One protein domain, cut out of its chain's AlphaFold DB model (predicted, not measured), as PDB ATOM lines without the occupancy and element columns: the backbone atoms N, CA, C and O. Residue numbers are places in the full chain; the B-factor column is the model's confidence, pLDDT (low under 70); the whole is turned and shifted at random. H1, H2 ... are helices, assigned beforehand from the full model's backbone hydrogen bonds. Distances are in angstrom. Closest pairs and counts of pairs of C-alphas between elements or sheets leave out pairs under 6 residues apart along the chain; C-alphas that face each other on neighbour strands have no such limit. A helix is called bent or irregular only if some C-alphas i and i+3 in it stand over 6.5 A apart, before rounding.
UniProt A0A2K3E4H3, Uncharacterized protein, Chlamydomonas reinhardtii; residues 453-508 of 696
ATOM      1  N   VAL A 453     291.514 504.274 362.419       90.00
ATOM      2  CA  VAL A 453     290.587 503.880 361.339       90.00
ATOM      3  C   VAL A 453     289.109 504.075 361.696       90.00
ATOM      4  O   VAL A 453     288.237 503.815 360.870       90.00
ATOM      5  N   MET A 454     288.806 504.522 362.917       91.25
ATOM      6  CA  MET A 454     287.439 504.637 363.414       91.25
ATOM      7  C   MET A 454     286.670 505.754 362.686       91.25
ATOM      8  O   MET A 454     287.124 506.905 362.593       91.25
ATOM      9  N   ALA A 455     285.467 505.435 362.202       92.38
ATOM     10  CA  ALA A 455     284.573 506.419 361.593       92.38
ATOM     11  C   ALA A 455     284.171 507.511 362.605       92.38
ATOM     12  O   ALA A 455     284.215 507.292 363.817       92.38
ATOM     13  N   ALA A 456     283.783 508.699 362.132       89.88
ATOM     14  CA  ALA A 456     283.428 509.821 363.010       89.88
ATOM     15  C   ALA A 456     282.261 509.482 363.960       89.88
ATOM     16  O   ALA A 456     282.336 509.778 365.150       89.88
ATOM     17  N   GLU A 457     281.235 508.788 363.462       90.94
ATOM     18  CA  GLU A 457     280.088 508.332 364.263       90.94
ATOM     19  C   GLU A 457     280.510 507.336 365.351       90.94
ATOM     20  O   GLU A 457     280.147 507.486 366.515       90.94
ATOM     21  N   GLN A 458     281.351 506.359 365.000       90.75
ATOM     22  CA  GLN A 458     281.903 505.401 365.960       90.75
ATOM     23  C   GLN A 458     282.764 506.102 367.021       90.75
ATOM     24  O   GLN A 458     282.690 505.751 368.196       90.75
ATOM     25  N   ARG A 459     283.533 507.134 366.639       91.12
ATOM     26  CA  ARG A 459     284.300 507.963 367.584       91.12
ATOM     27  C   ARG A 459     283.391 508.715 368.546       91.12
ATOM     28  O   ARG A 459     283.675 508.737 369.739       91.12
ATOM     29  N   GLN A 460     282.300 509.300 368.060       90.44
ATOM     30  CA  GLN A 460     281.327 509.986 368.913       90.44
ATOM     31  C   GLN A 460     280.651 509.019 369.889       90.44
ATOM     32  O   GLN A 460     280.588 509.309 371.080       90.44
ATOM     33  N   GLN A 461     280.221 507.846 369.416       91.75
ATOM     34  CA  GLN A 461     279.653 506.801 370.270       91.75
ATOM     35  C   GLN A 461     280.659 506.321 371.325       91.75
ATOM     36  O   GLN A 461     280.306 506.187 372.495       91.75
ATOM     37  N   HIS A 462     281.922 506.123 370.940       90.88
ATOM     38  CA  HIS A 462     282.990 505.743 371.864       90.88
ATOM     39  C   HIS A 462     283.246 506.822 372.927       90.88
ATOM     40  O   HIS A 462     283.353 506.508 374.110       90.88
ATOM     41  N   LEU A 463     283.310 508.100 372.537       92.00
ATOM     42  CA  LEU A 463     283.473 509.218 373.471       92.00
ATOM     43  C   LEU A 463     282.272 509.359 374.415       92.00
ATOM     44  O   LEU A 463     282.467 509.586 375.607       92.00
ATOM     45  N   ALA A 464     281.049 509.180 373.913       91.88
ATOM     46  CA  ALA A 464     279.839 509.200 374.728       91.88
ATOM     47  C   ALA A 464     279.825 508.047 375.745       91.88
ATOM     48  O   ALA A 464     279.564 508.270 376.926       91.88
ATOM     49  N   ALA A 465     280.182 506.833 375.316       92.56
ATOM     50  CA  ALA A 465     280.314 505.680 376.202       92.56
ATOM     51  C   ALA A 465     281.407 505.896 377.260       92.56
ATOM     52  O   ALA A 465     281.193 505.604 378.435       92.56
ATOM     53  N   HIS A 466     282.552 506.467 376.871       92.19
ATOM     54  CA  HIS A 466     283.624 506.812 377.803       92.19
ATOM     55  C   HIS A 466     283.172 507.867 378.826       92.19
ATOM     56  O   HIS A 466     283.429 507.714 380.017       92.19
ATOM     57  N   ALA A 467     282.466 508.915 378.392       90.50
ATOM     58  CA  ALA A 467     281.925 509.938 379.286       90.50
ATOM     59  C   ALA A 467     280.896 509.357 380.271       90.50
ATOM     60  O   ALA A 467     280.946 509.665 381.462       90.50
ATOM     61  N   ALA A 468     280.011 508.471 379.803       92.44
ATOM     62  CA  ALA A 468     279.046 507.774 380.651       92.44
ATOM     63  C   ALA A 468     279.736 506.852 381.672       92.44
ATOM     64  O   ALA A 468     279.395 506.875 382.854       92.44
ATOM     65  N   ALA A 469     280.750 506.092 381.247       92.56
ATOM     66  CA  ALA A 469     281.544 505.245 382.135       92.56
ATOM     67  C   ALA A 469     282.314 506.073 383.175       92.56
ATOM     68  O   ALA A 469     282.375 505.705 384.348       92.56
ATOM     69  N   GLU A 470     282.868 507.220 382.776       92.00
ATOM     70  CA  GLU A 470     283.545 508.127 383.698       92.00
ATOM     71  C   GLU A 470     282.574 508.738 384.717       92.00
ATOM     72  O   GLU A 470     282.915 508.831 385.900       92.00
ATOM     73  N   ALA A 471     281.368 509.117 384.290       91.06
ATOM     74  CA  ALA A 471     280.318 509.605 385.179       91.06
ATOM     75  C   ALA A 471     279.882 508.526 386.183       91.06
ATOM     76  O   ALA A 471     279.843 508.796 387.382       91.06
ATOM     77  N   ALA A 472     279.649 507.294 385.720       92.81
ATOM     78  CA  ALA A 472     279.312 506.160 386.580       92.81
ATOM     79  C   ALA A 472     280.429 505.853 387.589       92.81
ATOM     80  O   ALA A 472     280.163 505.677 388.777       92.81
ATOM     81  N   ARG A 473     281.694 505.875 387.147       94.88
ATOM     82  CA  ARG A 473     282.855 505.730 388.035       94.88
ATOM     83  C   ARG A 473     282.869 506.817 389.107       94.88
ATOM     84  O   ARG A 473     283.069 506.499 390.271       94.88
ATOM     85  N   ARG A 474     282.646 508.084 388.737       91.44
ATOM     86  CA  ARG A 474     282.619 509.204 389.695       91.44
ATOM     87  C   ARG A 474     281.477 509.086 390.700       91.44
ATOM     88  O   ARG A 474     281.691 509.376 391.873       91.44
ATOM     89  N   ALA A 475     280.303 508.642 390.256       92.44
ATOM     90  CA  ALA A 475     279.164 508.380 391.130       92.44
ATOM     91  C   ALA A 475     279.448 507.241 392.126       92.44
ATOM     92  O   ALA A 475     279.006 507.308 393.268       92.44
ATOM     93  N   GLY A 476     280.217 506.228 391.708       93.00
ATOM     94  CA  GLY A 476     280.610 505.092 392.546       93.00
ATOM     95  C   GLY A 476     281.831 505.315 393.447       93.00
ATOM     96  O   GLY A 476     282.095 504.465 394.292       93.00
ATOM     97  N   MET A 477     282.579 506.413 393.291       94.44
ATOM     98  CA  MET A 477     283.706 506.714 394.183       94.44
ATOM     99  C   MET A 477     283.201 507.018 395.589       94.44
ATOM    100  O   MET A 477     282.214 507.740 395.742       94.44
ATOM    101  N   ASP A 478     283.908 506.528 396.601       95.25
ATOM    102  CA  ASP A 478     283.711 506.946 397.987       95.25
ATOM    103  C   ASP A 478     284.241 508.379 398.220       95.25
ATOM    104  O   ASP A 478     284.842 509.016 397.348       95.25
ATOM    105  N   GLU A 479     283.949 508.942 399.391       93.12
ATOM    106  CA  GLU A 479     284.327 510.318 399.725       93.12
ATOM    107  C   GLU A 479     285.849 510.512 399.794       93.12
ATOM    108  O   GLU A 479     286.357 511.543 399.349       93.12
ATOM    109  N   GLU A 480     286.583 509.495 400.246       94.75
ATOM    110  CA  GLU A 480     288.045 509.505 400.311       94.75
ATOM    111  C   GLU A 480     288.673 509.532 398.909       94.75
ATOM    112  O   GLU A 480     289.543 510.357 398.630       94.75
ATOM    113  N   GLN A 481     288.187 508.705 397.984       94.50
ATOM    114  CA  GLN A 481     288.610 508.696 396.584       94.50
ATOM    115  C   GLN A 481     288.276 510.015 395.890       94.50
ATOM    116  O   GLN A 481     289.099 510.536 395.134       94.50
ATOM    117  N   ARG A 482     287.105 510.605 396.171       94.12
ATOM    118  CA  ARG A 482     286.747 511.934 395.647       94.12
ATOM    119  C   ARG A 482     287.677 513.019 396.192       94.12
ATOM    120  O   ARG A 482     288.154 513.854 395.416       94.12
ATOM    121  N   ALA A 483     287.980 513.007 397.488       92.12
ATOM    122  CA  ALA A 483     288.925 513.935 398.108       92.12
ATOM    123  C   ALA A 483     290.345 513.762 397.537       92.12
ATOM    124  O   ALA A 483     291.006 514.738 397.184       92.12
ATOM    125  N   ALA A 484     290.794 512.522 397.338       94.38
ATOM    126  CA  ALA A 484     292.077 512.221 396.715       94.38
ATOM    127  C   ALA A 484     292.133 512.685 395.248       94.38
ATOM    128  O   ALA A 484     293.120 513.293 394.827       94.38
ATOM    129  N   GLU A 485     291.078 512.458 394.456       94.81
ATOM    130  CA  GLU A 485     291.038 512.897 393.059       94.81
ATOM    131  C   GLU A 485     291.020 514.429 392.955       94.81
ATOM    132  O   GLU A 485     291.753 515.007 392.146       94.81
ATOM    133  N   THR A 486     290.210 515.100 393.777       93.06
ATOM    134  CA  THR A 486     290.150 516.569 393.836       93.06
ATOM    135  C   THR A 486     291.473 517.167 394.312       93.06
ATOM    136  O   THR A 486     291.974 518.087 393.663       93.06
ATOM    137  N   GLY A 487     292.108 516.589 395.332       94.69
ATOM    138  CA  GLY A 487     293.454 516.954 395.776       94.69
ATOM    139  C   GLY A 487     294.502 516.775 394.672       94.69
ATOM    140  O   GLY A 487     295.273 517.691 394.383       94.69
ATOM    141  N   ALA A 488     294.479 515.650 393.954       94.19
ATOM    142  CA  ALA A 488     295.370 515.416 392.818       94.19
ATOM    143  C   ALA A 488     295.116 516.406 391.665       94.19
ATOM    144  O   ALA A 488     296.058 516.867 391.016       94.19
ATOM    145  N   ARG A 489     293.853 516.775 391.403       94.69
ATOM    146  CA  ARG A 489     293.493 517.815 390.423       94.69
ATOM    147  C   ARG A 489     294.019 519.184 390.849       94.69
ATOM    148  O   ARG A 489     294.600 519.877 390.015       94.69
ATOM    149  N   GLN A 490     293.860 519.562 392.116       93.81
ATOM    150  CA  GLN A 490     294.389 520.814 392.662       93.81
ATOM    151  C   GLN A 490     295.917 520.853 392.575       93.81
ATOM    152  O   GLN A 490     296.471 521.826 392.068       93.81
ATOM    153  N   GLN A 491     296.600 519.769 392.949       93.88
ATOM    154  CA  GLN A 491     298.053 519.664 392.835       93.88
ATOM    155  C   GLN A 491     298.524 519.778 391.378       93.88
ATOM    156  O   GLN A 491     299.494 520.482 391.097       93.88
ATOM    157  N   ARG A 492     297.829 519.136 390.426       95.12
ATOM    158  CA  ARG A 492     298.125 519.284 388.991       95.12
ATOM    159  C   ARG A 492     297.938 520.726 388.521       95.12
ATOM    160  O   ARG A 492     298.815 521.235 387.830       95.12
ATOM    161  N   ARG A 493     296.858 521.400 388.928       94.12
ATOM    162  CA  ARG A 493     296.626 522.821 388.611       94.12
ATOM    163  C   ARG A 493     297.709 523.719 389.212       94.12
ATOM    164  O   ARG A 493     298.215 524.592 388.517       94.12
ATOM    165  N   ALA A 494     298.111 523.482 390.460       91.19
ATOM    166  CA  ALA A 494     299.195 524.218 391.108       91.19
ATOM    167  C   ALA A 494     300.530 524.025 390.371       91.19
ATOM    168  O   ALA A 494     301.218 525.002 390.083       91.19
ATOM    169  N   ARG A 495     300.856 522.786 389.974       91.62
ATOM    170  CA  ARG A 495     302.043 522.489 389.156       91.62
ATOM    171  C   ARG A 495     301.988 523.170 387.793       91.62
ATOM    172  O   ARG A 495     302.971 523.781 387.412       91.62
ATOM    173  N   GLN A 496     300.854 523.118 387.095       91.44
ATOM    174  CA  GLN A 496     300.681 523.787 385.801       91.44
ATOM    175  C   GLN A 496     300.827 525.310 385.912       91.44
ATOM    176  O   GLN A 496     301.442 525.936 385.053       91.44
ATOM    177  N   ARG A 497     300.303 525.917 386.985       89.50
ATOM    178  CA  ARG A 497     300.493 527.348 387.270       89.50
ATOM    179  C   ARG A 497     301.958 527.672 387.552       89.50
ATOM    180  O   ARG A 497     302.466 528.661 387.034       89.50
ATOM    181  N   PHE A 498     302.642 526.824 388.319       85.12
ATOM    182  CA  PHE A 498     304.067 526.973 388.595       85.12
ATOM    183  C   PHE A 498     304.906 526.853 387.316       85.12
ATOM    184  O   PHE A 498     305.695 527.748 387.040       85.12
ATOM    185  N   THR A 499     304.687 525.825 386.487       82.62
ATOM    186  CA  THR A 499     305.426 525.644 385.226       82.62
ATOM    187  C   THR A 499     305.170 526.791 384.253       82.62
ATOM    188  O   THR A 499     306.116 527.351 383.703       82.62
ATOM    189  N   ALA A 500     303.912 527.220 384.105       81.56
ATOM    190  CA  ALA A 500     303.565 528.372 383.274       81.56
ATOM    191  C   ALA A 500     304.213 529.674 383.784       81.56
ATOM    192  O   ALA A 500     304.630 530.511 382.985       81.56
ATOM    193  N   SER A 501     304.334 529.843 385.104       78.62
ATOM    194  CA  SER A 501     305.042 530.975 385.711       78.62
ATOM    195  C   SER A 501     306.554 530.901 385.463       78.62
ATOM    196  O   SER A 501     307.155 531.898 385.062       78.62
ATOM    197  N   THR A 502     307.168 529.721 385.599       75.44
ATOM    198  CA  THR A 502     308.606 529.532 385.352       75.44
ATOM    199  C   THR A 502     308.989 529.667 383.881       75.44
ATOM    200  O   THR A 502     310.067 530.171 383.593       75.44
ATOM    201  N   GLU A 503     308.118 529.284 382.944       75.75
ATOM    202  CA  GLU A 503     308.353 529.468 381.504       75.75
ATOM    203  C   GLU A 503     308.134 530.924 381.064       75.75
ATOM    204  O   GLU A 503     308.857 531.432 380.205       75.75
ATOM    205  N   ARG A 504     307.189 531.646 381.690       72.19
ATOM    206  CA  ARG A 504     306.992 533.088 381.447       72.19
ATOM    207  C   ARG A 504     308.053 533.957 382.119       72.19
ATOM    208  O   ARG A 504     308.342 535.039 381.615       72.19
ATOM    209  N   GLY A 505     308.663 533.494 383.210       67.50
ATOM    210  CA  GLY A 505     309.668 534.234 383.979       67.50
ATOM    211  C   GLY A 505     310.833 534.780 383.137       67.50
ATOM    212  O   GLY A 505     311.103 535.976 383.213       67.50
ATOM    213  N   PRO A 506     311.503 533.975 382.292       69.94
ATOM    214  CA  PRO A 506     312.571 534.443 381.407       69.94
ATOM    215  C   PRO A 506     312.093 535.414 380.322       69.94
ATOM    216  O   PRO A 506     312.816 536.347 379.984       69.94
ATOM    217  N   ALA A 507     310.886 535.223 379.783       68.25
ATOM    218  CA  ALA A 507     310.324 536.105 378.757       68.25
ATOM    219  C   ALA A 507     309.958 537.483 379.330       68.25
ATOM    220  O   ALA A 507     310.247 538.508 378.715       68.25
ATOM    221  N   ILE A 508     309.389 537.512 380.539       64.69
ATOM    222  CA  ILE A 508     309.128 538.747 381.286       64.69
ATOM    223  C   ILE A 508     310.454 539.404 381.681       64.69
ATOM    224  O   ILE A 508     310.607 540.607 381.509       64.69
TER     225      ILE A 508
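What this domain is: This is residues 453 to 508 of the 696 residues of an uncharacterized protein of Chlamydomonas reinhardtii (UniProt A0A2K3E4H3). Two long helices, H1 and then H2, make an open, flat V, joined at its point by a tight link, with both arms reaching out free. The printed part has 56 residues, 51 of them in the two named helices, with no named strand; the class is all helix. It is extended, with a radius of gyration of the C-alphas of 17.7 A and spans of 45 by 37 by 12 A.

Where its parts are: H1, residues 456 to 476, begins at C-alpha 456 at (283.428, 509.821, 363.010) and measures 30.0 A from first to last C-alpha. H2, residues 479 to 508, measures 42.0 A and ends at C-alpha 508 at (309.128, 538.747, 381.286). H2 is irregular, but only just: C-alphas 503 and 506 are 6.52 A apart.

How they stand to each other: H1 and H2 are close but not clearly touching; their closest C-alphas, those of Arg 474 and Arg 482, are 7.7 A apart. They run opposite ways at a steep tilt of 60 degrees. In H1 every O i to N i+4 pair is within hydrogen-bond range; in H2 24 of 26 are.

The domain as a whole: The C-alphas of Gln 458 and Ile 508, the two farthest apart, are 45.7 A from each other. The printed part has no cut. Residues 505 to 508 have pLDDT under 70.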